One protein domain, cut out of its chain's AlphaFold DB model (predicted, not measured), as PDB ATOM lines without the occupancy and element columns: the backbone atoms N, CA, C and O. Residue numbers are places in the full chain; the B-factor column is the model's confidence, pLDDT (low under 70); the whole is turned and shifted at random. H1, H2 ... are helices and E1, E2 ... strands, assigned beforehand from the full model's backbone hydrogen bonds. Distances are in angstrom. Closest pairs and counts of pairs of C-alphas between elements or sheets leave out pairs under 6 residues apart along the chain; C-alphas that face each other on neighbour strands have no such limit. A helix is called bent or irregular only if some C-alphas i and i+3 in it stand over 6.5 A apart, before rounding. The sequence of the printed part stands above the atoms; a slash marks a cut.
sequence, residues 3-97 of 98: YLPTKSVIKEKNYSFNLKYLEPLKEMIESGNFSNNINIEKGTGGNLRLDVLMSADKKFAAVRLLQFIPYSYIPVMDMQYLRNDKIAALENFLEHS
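Overview. This is residues 3 to 97 of the 98 residues of an uncharacterized protein of Bacteroides thetaiotaomicron (UniProt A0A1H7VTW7). A single strongly twisted sheet of five strands forms a wall, with two helices, H1 and H2, over one of its faces and the other face bare. The E3 and E4 hairpin turns at one end of the long axis and the beginning of E1 lies at the other, while the long link of residues 32 to 47 loops from the end of H1 round the helix side of the sheet and back to E2. The printed part has 95 residues, with two named helices and five named strands in the order E1 H1 E2 E3 E4 E5 H2, and its class is mixed, helices and strands. The sheet is branched and antiparallel, with neighbour pairs E1 and E2, E2 and E3, E3 and E4, and E3 and E5. The whole is compact, with a radius of gyration of the C-alphas of 13.0 A and spans of 39 by 30 by 21 A.

Along the chain. E1, residues 8 to 17, begins at C-alpha 8 at (325.322, 141.666, 229.612) and is 28.4 A long. H1, residues 19 to 31, is 19.4 A long; it is irregular, with C-alphas 20 and 23 at 7.7 A. E2, residues 48 to 55, begins at C-alpha 48 at (335.539, 160.453, 211.017) and is 23.0 A long. E3, residues 61 to 69, is 25.7 A long. E4, residues 72 to 75, and E5, residues 80 to 82, are 10.0 A and 6.5 A long. H2, residues 85 to 96, is 16.9 A long and ends at C-alpha 96 at (337.968, 163.561, 228.356).

Arrangement. In the sheet, E1 lies on one side of E2 and E3 on the other side. E1 and E2 are antiparallel at 164 degrees, with N 13 and O 52 at 2.8 A, within hydrogen-bond range. E2 and E3 are a hairpin, antiparallel at 161 degrees, with N 51 and O 64 at 2.9 A. E2 lies on one side of E3, and E4 and E5 lie on the other side. This pairing is staggered: E3 pairs with E5 over residues 61 to 63 and with E4 over residues 66 to 69. E3 and E4 are a hairpin at 134 degrees, with N 67 and O 74 at 2.9 A; E3 and E5 are antiparallel at 150 degrees, with N 63 and O 80 at 2.9 A. E2, E3 and E4 make a meander, each strand the antiparallel neighbour of the one before. E4 and E5 are apart. H1 is on the sheet at a height of 8.8 A, over E2 and E3, and runs along the strands, at 19 degrees to E2 on the local plane. Its closest C-alphas to E3 are those of Lys 26 and Leu 65, 7.3 A. H2 is on the same face at a height of 10.1 A, over E3 and only just over E2, on which 3 of its C-alphas fall. It runs slantwise to the strands, at 40 degrees to E3 on the local plane. The closest C-alphas of E3 and H2 are those of Ala 61 and Ile 87, 6.5 A. H1 and H2 are apart. In H2 every O i to N i+4 pair is within hydrogen-bond range, in H1 7 of 9.

Size, cuts and confidence. The two C-alphas farthest apart are those of Thr 6 and Pro 70, 39.3 A. The printed part has no cut. The link from H1 to E2, 16 residues, is long; the other links between named elements are tight. The mean pLDDT of the printed part is 87.0, and residues 35 to 38, 44 to 45 and 97 are under 70.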
ATOM      1  N   TYR A   3     326.219 140.387 225.223       83.69
ATOM      2  CA  TYR A   3     327.497 139.691 225.292       83.69
ATOM      3  C   TYR A   3     327.258 138.278 225.827       83.69
ATOM      4  O   TYR A   3     326.870 138.116 226.979       83.69
ATOM      5  N   LEU A   4     327.429 137.259 224.981       85.00
ATOM      6  CA  LEU A   4     327.029 135.878 225.287       85.00
ATOM      7  C   LEU A   4     327.606 135.326 226.605       85.00
ATOM      8  O   LEU A   4     326.824 134.749 227.362       85.00
ATOM      9  N   PRO A   5     328.896 135.535 226.946       83.75
ATOM     10  CA  PRO A   5     329.481 134.953 228.155       83.75
ATOM     11  C   PRO A   5     328.848 135.437 229.462       83.75
ATOM     12  O   PRO A   5     328.751 134.671 230.413       83.75
ATOM     13  N   THR A   6     328.401 136.693 229.524       85.19
ATOM     14  CA  THR A   6     327.838 137.280 230.755       85.19
ATOM     15  C   THR A   6     326.370 137.660 230.629       85.19
ATOM     16  O   THR A   6     325.758 138.117 231.590       85.19
ATOM     17  N   LYS A   7     325.793 137.487 229.434       88.12
ATOM     18  CA  LYS A   7     324.459 137.959 229.034       88.12
ATOM     19  C   LYS A   7     324.264 139.471 229.216       88.12
ATOM     20  O   LYS A   7     323.127 139.944 229.161       88.12
ATOM     21  N   SER A   8     325.353 140.224 229.386       89.31
ATOM     22  CA  SER A   8     325.322 141.666 229.612       89.31
ATOM     23  C   SER A   8     324.833 142.412 228.373       89.31
ATOM     24  O   SER A   8     325.110 142.020 227.237       89.31
ATOM     25  N   VAL A   9     324.075 143.485 228.584       91.06
ATOM     26  CA  VAL A   9     323.545 144.315 227.496       91.06
ATOM     27  C   VAL A   9     324.690 145.094 226.859       91.06
ATOM     28  O   VAL A   9     325.458 145.744 227.560       91.06
ATOM     29  N   ILE A  10     324.786 145.048 225.533       91.50
ATOM     30  CA  ILE A  10     325.736 145.852 224.760       91.50
ATOM     31  C   ILE A  10     325.031 147.124 224.303       91.50
ATOM     32  O   ILE A  10     323.948 147.053 223.714       91.50
ATOM     33  N   LYS A  11     325.662 148.265 224.575       91.69
ATOM     34  CA  LYS A  11     325.255 149.586 224.102       91.69
ATOM     35  C   LYS A  11     326.196 150.037 222.995       91.69
ATOM     36  O   LYS A  11     327.401 149.817 223.085       91.69
ATOM     37  N   GLU A  12     325.627 150.671 221.983       91.75
ATOM     38  CA  GLU A  12     326.374 151.327 220.918       91.75
ATOM     39  C   GLU A  12     326.443 152.826 221.197       91.75
ATOM     40  O   GLU A  12     325.459 153.426 221.639       91.75
ATOM     41  N   LYS A  13     327.613 153.417 220.968       91.56
ATOM     42  CA  LYS A  13     327.828 154.860 220.970       91.56
ATOM     43  C   LYS A  13     328.677 155.247 219.770       91.56
ATOM     44  O   LYS A  13     329.582 154.513 219.380       91.56
ATOM     45  N   ASN A  14     328.402 156.425 219.234       91.25
ATOM     46  CA  ASN A  14     329.028 156.936 218.025       91.25
ATOM     47  C   ASN A  14     329.659 158.286 218.356       91.25
ATOM     48  O   ASN A  14     329.006 159.152 218.940       91.25
ATOM     49  N   TYR A  15     330.920 158.464 217.981       90.75
ATOM     50  CA  TYR A  15     331.679 159.681 218.252       90.75
ATOM     51  C   TYR A  15     332.245 160.226 216.952       90.75
ATOM     52  O   TYR A  15     332.834 159.482 216.176       90.75
ATOM     53  N   SER A  16     332.047 161.515 216.693       91.06
ATOM     54  CA  SER A  16     332.529 162.150 215.466       91.06
ATOM     55  C   SER A  16     333.844 162.886 215.717       91.06
ATOM     56  O   SER A  16     334.003 163.531 216.749       91.06
ATOM     57  N   PHE A  17     334.775 162.810 214.769       90.88
ATOM     58  CA  PHE A  17     336.099 163.435 214.845       90.88
ATOM     59  C   PHE A  17     336.477 164.084 213.510       90.88
ATOM     60  O   PHE A  17     335.985 163.711 212.444       90.88
ATOM     61  N   ASN A  18     337.362 165.079 213.557       90.75
ATOM     62  CA  ASN A  18     337.903 165.703 212.350       90.75
ATOM     63  C   ASN A  18     338.913 164.774 211.646       90.75
ATOM     64  O   ASN A  18     339.647 164.042 212.310       90.75
ATOM     65  N   LEU A  19     338.999 164.857 210.313       90.00
ATOM     66  CA  LEU A  19     339.919 164.062 209.491       90.00
ATOM     67  C   LEU A  19     341.393 164.196 209.907       90.00
ATOM     68  O   LEU A  19     342.140 163.232 209.780       90.00
ATOM     69  N   LYS A  20     341.804 165.346 210.462       89.94
ATOM     70  CA  LYS A  20     343.176 165.567 210.958       89.94
ATOM     71  C   LYS A  20     343.618 164.556 212.029       89.94
ATOM     72  O   LYS A  20     344.811 164.401 212.255       89.94
ATOM     73  N   TYR A  21     342.668 163.883 212.683       90.50
ATOM     74  CA  TYR A  21     342.929 162.877 213.711       90.50
ATOM     75  C   TYR A  21     342.916 161.435 213.185       90.50
ATOM     76  O   TYR A  21     342.998 160.521 213.995       90.50
ATOM     77  N   LEU A  22     342.831 161.204 211.868       91.00
ATOM     78  CA  LEU A  22     342.751 159.857 211.290       91.00
ATOM     79  C   LEU A  22     343.919 158.960 211.714       91.00
ATOM     80  O   LEU A  22     343.686 157.936 212.351       91.00
ATOM     81  N   GLU A  23     345.153 159.356 211.396       90.94
ATOM     82  CA  GLU A  23     346.342 158.554 211.714       90.94
ATOM     83  C   GLU A  23     346.530 158.376 213.233       90.94
ATOM     84  O   GLU A  23     346.643 157.231 213.671       90.94
ATOM     85  N   PRO A  24     346.435 159.436 214.072       90.25
ATOM     86  CA  PRO A  24     346.502 159.275 215.527       90.25
ATOM     87  C   PRO A  24     345.435 158.333 216.103       90.25
ATOM     88  O   PRO A  24     345.729 157.532 216.988       90.25
ATOM     89  N   LEU A  25     344.188 158.413 215.618       90.44
ATOM     90  CA  LEU A  25     343.111 157.530 216.073       90.44
ATOM     91  C   LEU A  25     343.359 156.087 215.642       90.44
ATOM     92  O   LEU A  25     343.125 155.173 216.430       90.44
ATOM     93  N   LYS A  26     343.834 155.877 214.414       91.06
ATOM     94  CA  LYS A  26     344.137 154.546 213.894       91.06
ATOM     95  C   LYS A  26     345.237 153.876 214.719       91.06
ATOM     96  O   LYS A  26     345.014 152.782 215.230       91.06
ATOM     97  N   GLU A  27     346.351 154.566 214.955       89.75
ATOM     98  CA  GLU A  27     347.466 154.058 215.766       89.75
ATOM     99  C   GLU A  27     347.039 153.758 217.216       89.75
ATOM    100  O   GLU A  27     347.372 152.712 217.783       89.75
ATOM    101  N   MET A  28     346.235 154.641 217.817       89.38
ATOM    102  CA  MET A  28     345.693 154.451 219.166       89.38
ATOM    103  C   MET A  28     344.803 153.201 219.259       89.38
ATOM    104  O   MET A  28     344.891 152.441 220.226       89.38
ATOM    105  N   ILE A  29     343.954 152.965 218.256       89.81
ATOM    106  CA  ILE A  29     343.037 151.821 218.234       89.81
ATOM    107  C   ILE A  29     343.788 150.515 217.936       89.81
ATOM    108  O   ILE A  29     343.510 149.509 218.589       89.81
ATOM    109  N   GLU A  30     344.749 150.519 217.008       88.19
ATOM    110  CA  GLU A  30     345.567 149.344 216.662       88.19
ATOM    111  C   GLU A  30     346.463 148.909 217.826       88.19
ATOM    112  O   GLU A  30     346.517 147.727 218.170       88.19
ATOM    113  N   SER A  31     347.112 149.860 218.499       85.94
ATOM    114  CA  SER A  31     347.881 149.571 219.716       85.94
ATOM    115  C   SER A  31     346.975 149.173 220.892       85.94
ATOM    116  O   SER A  31     347.375 148.444 221.810       85.94
ATOM    117  N   GLY A  32     345.723 149.637 220.880       82.94
ATOM    118  CA  GLY A  32     344.802 149.553 222.008       82.94
ATOM    119  C   GLY A  32     345.310 150.313 223.234       82.94
ATOM    120  O   GLY A  32     344.952 149.948 224.356       82.94
ATOM    121  N   ASN A  33     346.176 151.310 223.025       83.81
ATOM    122  CA  ASN A  33     346.708 152.185 224.060       83.81
ATOM    123  C   ASN A  33     345.997 153.542 224.013       83.81
ATOM    124  O   ASN A  33     346.432 154.471 223.338       83.81
ATOM    125  N   PHE A  34     344.914 153.656 224.778       82.25
ATOM    126  CA  PHE A  34     344.106 154.876 224.898       82.25
ATOM    127  C   PHE A  34     344.656 155.877 225.927       82.25
ATOM    128  O   PHE A  34     344.043 156.911 226.171       82.25
ATOM    129  N   SER A  35     345.797 155.569 226.547       69.56
ATOM    130  CA  SER A  35     346.412 156.382 227.603       69.56
ATOM    131  C   SER A  35     347.279 157.519 227.058       69.56
ATOM    132  O   SER A  35     347.756 158.351 227.830       69.56
ATOM    133  N   ASN A  36     347.528 157.554 225.746       63.75
ATOM    134  CA  ASN A  36     348.314 158.620 225.145       63.75
ATOM    135  C   ASN A  36     347.516 159.930 225.206       63.75
ATOM    136  O   ASN A  36     346.405 160.008 224.687       63.75
ATOM    137  N   ASN A  37     348.107 160.957 225.828       55.47
ATOM    138  CA  ASN A  37     347.585 162.325 225.969       55.47
ATOM    139  C   ASN A  37     347.516 163.064 224.617       55.47
ATOM    140  O   ASN A  37     348.061 164.158 224.458       55.47
ATOM    141  N   ILE A  38     346.897 162.463 223.607       64.69
ATOM    142  CA  ILE A  38     346.630 163.129 222.344       64.69
ATOM    143  C   ILE A  38     345.396 163.991 222.593       64.69
ATOM    144  O   ILE A  38     344.336 163.481 222.953       64.69
ATOM    145  N   ASN A  39     345.544 165.305 222.437       72.56
ATOM    146  CA  ASN A  39     344.463 166.275 222.606       72.56
ATOM    147  C   ASN A  39     343.504 166.171 221.398       72.56
ATOM    148  O   ASN A  39     343.520 166.989 220.474       72.56
ATOM    149  N   ILE A  40     342.767 165.057 221.341       80.31
ATOM    150  CA  ILE A  40     341.801 164.741 220.291       80.31
ATOM    151  C   ILE A  40     340.456 165.294 220.725       80.31
ATOM    152  O   ILE A  40     339.841 164.815 221.679       80.31
ATOM    153  N   GLU A  41     340.002 166.289 219.982       81.44
ATOM    154  CA  GLU A  41     338.714 166.924 220.204       81.44
ATOM    155  C   GLU A  41     337.639 166.216 219.377       81.44
ATOM    156  O   GLU A  41     337.821 165.924 218.184       81.44
ATOM    157  N   LYS A  42     336.503 165.941 220.017       81.94
ATOM    158  CA  LYS A  42     335.293 165.488 219.345       81.94
ATOM    159  C   LYS A  42     334.779 166.621 218.466       81.94
ATOM    160  O   LYS A  42     334.664 167.773 218.870       81.94
ATOM    161  N   GLY A  43     334.438 166.286 217.232       75.44
ATOM    162  CA  GLY A  43     333.821 167.220 216.298       75.44
ATOM    163  C   GLY A  43     332.307 167.053 216.265       75.44
ATOM    164  O   GLY A  43     331.797 165.942 216.396       75.44
ATOM    165  N   THR A  44     331.577 168.132 215.984       69.38
ATOM    166  CA  THR A  44     330.177 168.027 215.546       69.38
ATOM    167  C   THR A  44     330.170 167.908 214.021       69.38
ATOM    168  O   THR A  44     330.617 168.824 213.340       69.38
ATOM    169  N   GLY A  45     329.725 166.770 213.474       68.75
ATOM    170  CA  GLY A  45     329.702 166.541 212.019       68.75
ATOM    171  C   GLY A  45     331.072 166.252 211.388       68.75
ATOM    172  O   GLY A  45     331.307 166.584 210.230       68.75
ATOM    173  N   GLY A  46     331.995 165.668 212.156       74.25
ATOM    174  CA  GLY A  46     333.333 165.320 211.678       74.25
ATOM    175  C   GLY A  46     333.345 164.252 210.574       74.25
ATOM    176  O   GLY A  46     332.476 163.383 210.507       74.25
ATOM    177  N   ASN A  47     334.370 164.296 209.719       90.00
ATOM    178  CA  ASN A  47     334.588 163.326 208.642       90.00
ATOM    179  C   ASN A  47     334.944 161.923 209.143       90.00
ATOM    180  O   ASN A  47     334.970 160.996 208.346       90.00
ATOM    181  N   LEU A  48     335.268 161.753 210.419       93.12
ATOM    182  CA  LEU A  48     335.539 160.453 211.017       93.12
ATOM    183  C   LEU A  48     334.450 160.121 212.024       93.12
ATOM    184  O   LEU A  48     333.979 160.995 212.751       93.12
ATOM    185  N   ARG A  49     334.088 158.845 212.100       93.00
ATOM    186  CA  ARG A  49     333.148 158.314 213.080       93.00
ATOM    187  C   ARG A  49     333.770 157.107 213.767       93.00
ATOM    188  O   ARG A  49     334.178 156.160 213.107       93.00
ATOM    189  N   LEU A  50     333.850 157.148 215.087       93.19
ATOM    190  CA  LEU A  50     334.244 156.028 215.928       93.19
ATOM    191  C   LEU A  50     332.986 155.383 216.495       93.19
ATOM    192  O   LEU A  50     332.274 155.996 217.295       93.19
ATOM    193  N   ASP A  51     332.741 154.143 216.095       93.56
ATOM    194  CA  ASP A  51     331.670 153.325 216.644       93.56
ATOM    195  C   ASP A  51     332.223 152.463 217.773       93.56
ATOM    196  O   ASP A  51     333.215 151.751 217.605       93.56
ATOM    197  N   VAL A  52     331.573 152.548 218.932       93.38
ATOM    198  CA  VAL A  52     331.956 151.861 220.163       93.38
ATOM    199  C   VAL A  52     330.783 151.018 220.631       93.38
ATOM    200  O   VAL A  52     329.743 151.530 221.044       93.38
ATOM    201  N   LEU A  53     330.969 149.706 220.603       93.31
ATOM    202  CA  LEU A  53     330.074 148.734 221.210       93.31
ATOM    203  C   LEU A  53     330.656 148.354 222.561       93.31
ATOM    204  O   LEU A  53     331.766 147.845 222.609       93.31
ATOM    205  N   MET A  54     329.929 148.559 223.652       92.56
ATOM    206  CA  MET A  54     330.423 148.235 224.990       92.56
ATOM    207  C   MET A  54     329.362 147.515 225.809       92.56
ATOM    208  O   MET A  54     328.195 147.915 225.838       92.56
ATOM    209  N   SER A  55     329.760 146.432 226.474       92.88
ATOM    210  CA  SER A  55     328.897 145.715 227.402       92.88
ATOM    211  C   SER A  55     328.735 146.495 228.710       92.88
ATOM    212  O   SER A  55     329.663 147.142 229.190       92.88
ATOM    213  N   ALA A  56     327.554 146.425 229.323       88.19
ATOM    214  CA  ALA A  56     327.246 147.149 230.560       88.19
ATOM    215  C   ALA A  56     328.102 146.703 231.759       88.19
ATOM    216  O   ALA A  56     328.263 147.454 232.713       88.19
ATOM    217  N   ASP A  57     328.662 145.492 231.699       88.81
ATOM    218  CA  ASP A  57     329.582 144.945 232.700       88.81
ATOM    219  C   ASP A  57     331.054 145.269 232.394       88.81
ATOM    220  O   ASP A  57     331.932 144.783 233.102       88.81
ATOM    221  N   LYS A  58     331.323 146.047 231.334       88.81
ATOM    222  CA  LYS A  58     332.656 146.503 230.911       88.81
ATOM    223  C   LYS A  58     333.671 145.372 230.704       88.81
ATOM    224  O   LYS A  58     334.872 145.572 230.828       88.81
ATOM    225  N   LYS A  59     333.195 144.169 230.373       89.00
ATOM    226  CA  LYS A  59     334.042 143.002 230.056       89.00
ATOM    227  C   LYS A  59     334.311 142.843 228.567       89.00
ATOM    228  O   LYS A  59     335.193 142.082 228.174       89.00
ATOM    229  N   PHE A  60     333.545 143.546 227.745       90.81
ATOM    230  CA  PHE A  60     333.663 143.524 226.304       90.81
ATOM    231  C   PHE A  60     333.466 144.929 225.755       90.81
ATOM    232  O   PHE A  60     332.461 145.581 226.044       90.81
ATOM    233  N   ALA A  61     334.396 145.355 224.909       92.44
ATOM    234  CA  ALA A  61     334.139 146.438 223.985       92.44
ATOM    235  C   ALA A  61     334.661 146.080 222.595       92.44
ATOM    236  O   ALA A  61     335.624 145.329 222.455       92.44
ATOM    237  N   ALA A  62     334.024 146.615 221.567       92.44
ATOM    238  CA  ALA A  62     334.504 146.568 220.202       92.44
ATOM    239  C   ALA A  62     334.475 147.979 219.630       92.44
ATOM    240  O   ALA A  62     333.509 148.715 219.838       92.44
ATOM    241  N   VAL A  63     335.535 148.348 218.925       93.88
ATOM    242  CA  VAL A  63     335.690 149.676 218.341       93.88
ATOM    243  C   VAL A  63     335.970 149.569 216.852       93.88
ATOM    244  O   VAL A  63     336.681 148.670 216.399       93.88
ATOM    245  N   ARG A  64     335.394 150.485 216.078       93.94
ATOM    246  CA  ARG A  64     335.648 150.616 214.643       93.94
ATOM    247  C   ARG A  64     335.720 152.085 214.268       93.94
ATOM    248  O   ARG A  64     334.806 152.844 214.580       93.94
ATOM    249  N   LEU A  65     336.774 152.455 213.550       94.62
ATOM    250  CA  LEU A  65     336.916 153.776 212.956       94.62
ATOM    251  C   LEU A  65     336.402 153.751 211.512       94.62
ATOM    252  O   LEU A  65     336.757 152.872 210.724       94.62
ATOM    253  N   LEU A  66     335.562 154.722 211.173       94.12
ATOM    254  CA  LEU A  66     335.012 154.926 209.843       94.12
ATOM    255  C   LEU A  66     335.366 156.323 209.344       94.12
ATOM    256  O   LEU A  66     335.365 157.284 210.113       94.12
ATOM    257  N   GLN A  67     335.599 156.437 208.044       94.19
ATOM    258  CA  GLN A  67     335.761 157.706 207.353       94.19
ATOM    259  C   GLN A  67     334.550 157.964 206.467       94.19
ATOM    260  O   GLN A  67     334.103 157.097 205.717       94.19
ATOM    261  N   PHE A  68     334.040 159.184 206.547       91.81
ATOM    262  CA  PHE A  68     333.082 159.723 205.611       91.81
ATOM    263  C   PHE A  68     333.793 160.043 204.299       91.81
ATOM    264  O   PHE A  68     334.627 160.950 204.213       91.81
ATOM    265  N   ILE A  69     333.436 159.283 203.280       88.06
ATOM    266  CA  ILE A  69     333.724 159.548 201.873       88.06
ATOM    267  C   ILE A  69     332.361 159.923 201.274       88.06
ATOM    268  O   ILE A  69     331.366 159.373 201.740       88.06
ATOM    269  N   PRO A  70     332.241 160.885 200.338       87.06
ATOM    270  CA  PRO A  70     330.942 161.430 199.945       87.06
ATOM    271  C   PRO A  70     329.842 160.366 199.822       87.06
ATOM    272  O   PRO A  70     330.000 159.376 199.110       87.06
ATOM    273  N   TYR A  71     328.748 160.589 200.559       83.75
ATOM    274  CA  TYR A  71     327.556 159.734 200.640       83.75
ATOM    275  C   TYR A  71     327.691 158.405 201.413       83.75
ATOM    276  O   TYR A  71     326.702 157.679 201.496       83.75
ATOM    277  N   SER A  72     328.843 158.076 202.019       88.75
ATOM    278  CA  SER A  72     329.007 156.822 202.774       88.75
ATOM    279  C   SER A  72     330.079 156.859 203.875       88.75
ATOM    280  O   SER A  72     331.059 157.595 203.807       88.75
ATOM    281  N   TYR A  73     329.919 156.009 204.892       89.62
ATOM    282  CA  TYR A  73     330.956 155.733 205.890       89.62
ATOM    283  C   TYR A  73     331.655 154.416 205.559       89.62
ATOM    284  O   TYR A  73     331.029 153.356 205.562       89.62
ATOM    285  N   ILE A  74     332.963 154.481 205.312       92.81
ATOM    286  CA  ILE A  74     333.790 153.323 204.967       92.81
ATOM    287  C   ILE A  74     334.721 153.017 206.148       92.81
ATOM    288  O   ILE A  74     335.341 153.941 206.683       92.81
ATOM    289  N   PRO A  75     334.820 151.753 206.603       93.06
ATOM    290  CA  PRO A  75     335.773 151.381 207.640       93.06
ATOM    291  C   PRO A  75     337.202 151.620 207.145       93.06
ATOM    292  O   PRO A  75     337.587 151.125 206.090       93.06
ATOM    293  N   VAL A  76     337.992 152.363 207.922       93.00
ATOM    294  CA  VAL A  76     339.421 152.595 207.620       93.00
ATOM    295  C   VAL A  76     340.330 151.529 208.229       93.00
ATOM    296  O   VAL A  76     341.524 151.478 207.937       93.00
ATOM    297  N   MET A  77     339.762 150.697 209.101       90.88
ATOM    298  CA  MET A  77     340.440 149.610 209.788       90.88
ATOM    299  C   MET A  77     339.450 148.526 210.218       90.88
ATOM    300  O   MET A  77     338.241 148.770 210.337       90.88
ATOM    301  N   ASP A  78     339.985 147.345 210.511       90.44
ATOM    302  CA  ASP A  78     339.213 146.246 211.075       90.44
ATOM    303  C   ASP A  78     338.730 146.552 212.493       90.44
ATOM    304  O   ASP A  78     339.336 147.317 213.250       90.44
ATOM    305  N   MET A  79     337.613 145.922 212.856       91.00
ATOM    306  CA  MET A  79     337.038 146.049 214.191       91.00
ATOM    307  C   MET A  79     338.003 145.483 215.235       91.00
ATOM    308  O   MET A  79     338.357 144.306 215.178       91.00
ATOM    309  N   GLN A  80     338.373 146.307 216.213       92.12
ATOM    310  CA  GLN A  80     339.241 145.900 217.311       92.12
ATOM    311  C   GLN A  80     338.415 145.529 218.534       92.12
ATOM    312  O   GLN A  80     337.512 146.263 218.937       92.12
ATOM    313  N   TYR A  81     338.745 144.394 219.143       91.19
ATOM    314  CA  TYR A  81     338.083 143.900 220.345       91.19
ATOM    315  C   TYR A  81     338.945 144.182 221.571       91.19
ATOM    316  O   TYR A  81     340.102 143.768 221.652       91.19
ATOM    317  N   LEU A  82     338.364 144.861 222.550       89.25
ATOM    318  CA  LEU A  82     339.015 145.268 223.784       89.25
ATOM    319  C   LEU A  82     338.460 144.470 224.963       89.25
ATOM    320  O   LEU A  82     337.286 144.087 224.997       89.25
ATOM    321  N   ARG A  83     339.328 144.226 225.947       86.06
ATOM    322  CA  ARG A  83     339.010 143.515 227.188       86.06
ATOM    323  C   ARG A  83     339.657 144.222 228.374       86.06
ATOM    324  O   ARG A  83     340.738 144.792 228.227       86.06
ATOM    325  N   ASN A  84     339.012 144.104 229.534       83.00
ATOM    326  CA  ASN A  84     339.532 144.508 230.841       83.00
ATOM    327  C   ASN A  84     340.099 145.942 230.828       83.00
ATOM    328  O   ASN A  84     339.379 146.881 230.495       83.00
ATOM    329  N   ASP A  85     341.384 146.105 231.132       83.69
ATOM    330  CA  ASP A  85     342.053 147.390 231.363       83.69
ATOM    331  C   ASP A  85     341.964 148.352 230.170       83.69
ATOM    332  O   ASP A  85     341.843 149.565 230.345       83.69
ATOM    333  N   LYS A  86     341.922 147.818 228.940       86.69
ATOM    334  CA  LYS A  86     341.770 148.639 227.729       86.69
ATOM    335  C   LYS A  86     340.406 149.328 227.654       86.69
ATOM    336  O   LYS A  86     340.297 150.387 227.045       86.69
ATOM    337  N   ILE A  87     339.371 148.745 228.263       88.88
ATOM    338  CA  ILE A  87     338.014 149.312 228.280       88.88
ATOM    339  C   ILE A  87     337.969 150.531 229.202       88.88
ATOM    340  O   ILE A  87     337.412 151.552 228.817       88.88
ATOM    341  N   ALA A  88     338.613 150.458 230.369       87.56
ATOM    342  CA  ALA A  88     338.704 151.595 231.285       87.56
ATOM    343  C   ALA A  88     339.482 152.765 230.658       87.56
ATOM    344  O   ALA A  88     339.052 153.915 230.745       87.56
ATOM    345  N   ALA A  89     340.589 152.472 229.966       87.81
ATOM    346  CA  ALA A  89     341.357 153.485 229.246       87.81
ATOM    347  C   ALA A  89     340.543 154.118 228.099       87.81
ATOM    348  O   ALA A  89     340.552 155.339 227.938       87.81
ATOM    349  N   LEU A  90     339.789 153.308 227.344       88.44
ATOM    350  CA  LEU A  90     338.881 153.801 226.308       88.44
ATOM    351  C   LEU A  90     337.791 154.707 226.895       88.44
ATOM    352  O   LEU A  90     337.543 155.777 226.352       88.44
ATOM    353  N   GLU A  91     337.133 154.304 227.985       87.75
ATOM    354  CA  GLU A  91     336.114 155.138 228.637       87.75
ATOM    355  C   GLU A  91     336.695 156.485 229.065       87.75
ATOM    356  O   GLU A  91     336.114 157.521 228.752       87.75
ATOM    357  N   ASN A  92     337.875 156.476 229.686       87.12
ATOM    358  CA  ASN A  92     338.549 157.696 230.107       87.12
ATOM    359  C   ASN A  92     338.835 158.632 228.918       87.12
ATOM    360  O   ASN A  92     338.527 159.823 228.973       87.12
ATOM    361  N   PHE A  93     339.348 158.087 227.810       87.44
ATOM    362  CA  PHE A  93     339.553 158.830 226.564       87.44
ATOM    363  C   PHE A  93     338.240 159.410 226.011       87.44
ATOM    364  O   PHE A  93     338.178 160.571 225.597       87.44
ATOM    365  N   LEU A  94     337.159 158.628 226.021       86.12
ATOM    366  CA  LEU A  94     335.849 159.061 225.528       86.12
ATOM    367  C   LEU A  94     335.166 160.077 226.447       86.12
ATOM    368  O   LEU A  94     334.313 160.818 225.968       86.12
ATOM    369  N   GLU A  95     335.495 160.133 227.732       83.88
ATOM    370  CA  GLU A  95     334.977 161.149 228.655       83.88
ATOM    371  C   GLU A  95     335.761 162.463 228.557       83.88
ATOM    372  O   GLU A  95     335.157 163.532 228.604       83.88
ATOM    373  N   HIS A  96     337.078 162.392 228.334       79.25
ATOM    374  CA  HIS A  96     337.968 163.561 228.356       79.25
ATOM    375  C   HIS A  96     338.307 164.156 226.985       79.25
ATOM    376  O   HIS A  96     338.861 165.252 226.923       79.25
ATOM    377  N   SER A  97     337.964 163.479 225.888       69.81
ATOM    378  CA  SER A  97     337.990 164.090 224.553       69.81
ATOM    379  C   SER A  97     336.952 165.214 224.512       69.81
ATOM    380  O   SER A  97     335.748 164.944 224.555       69.81
TER     381      SER A  97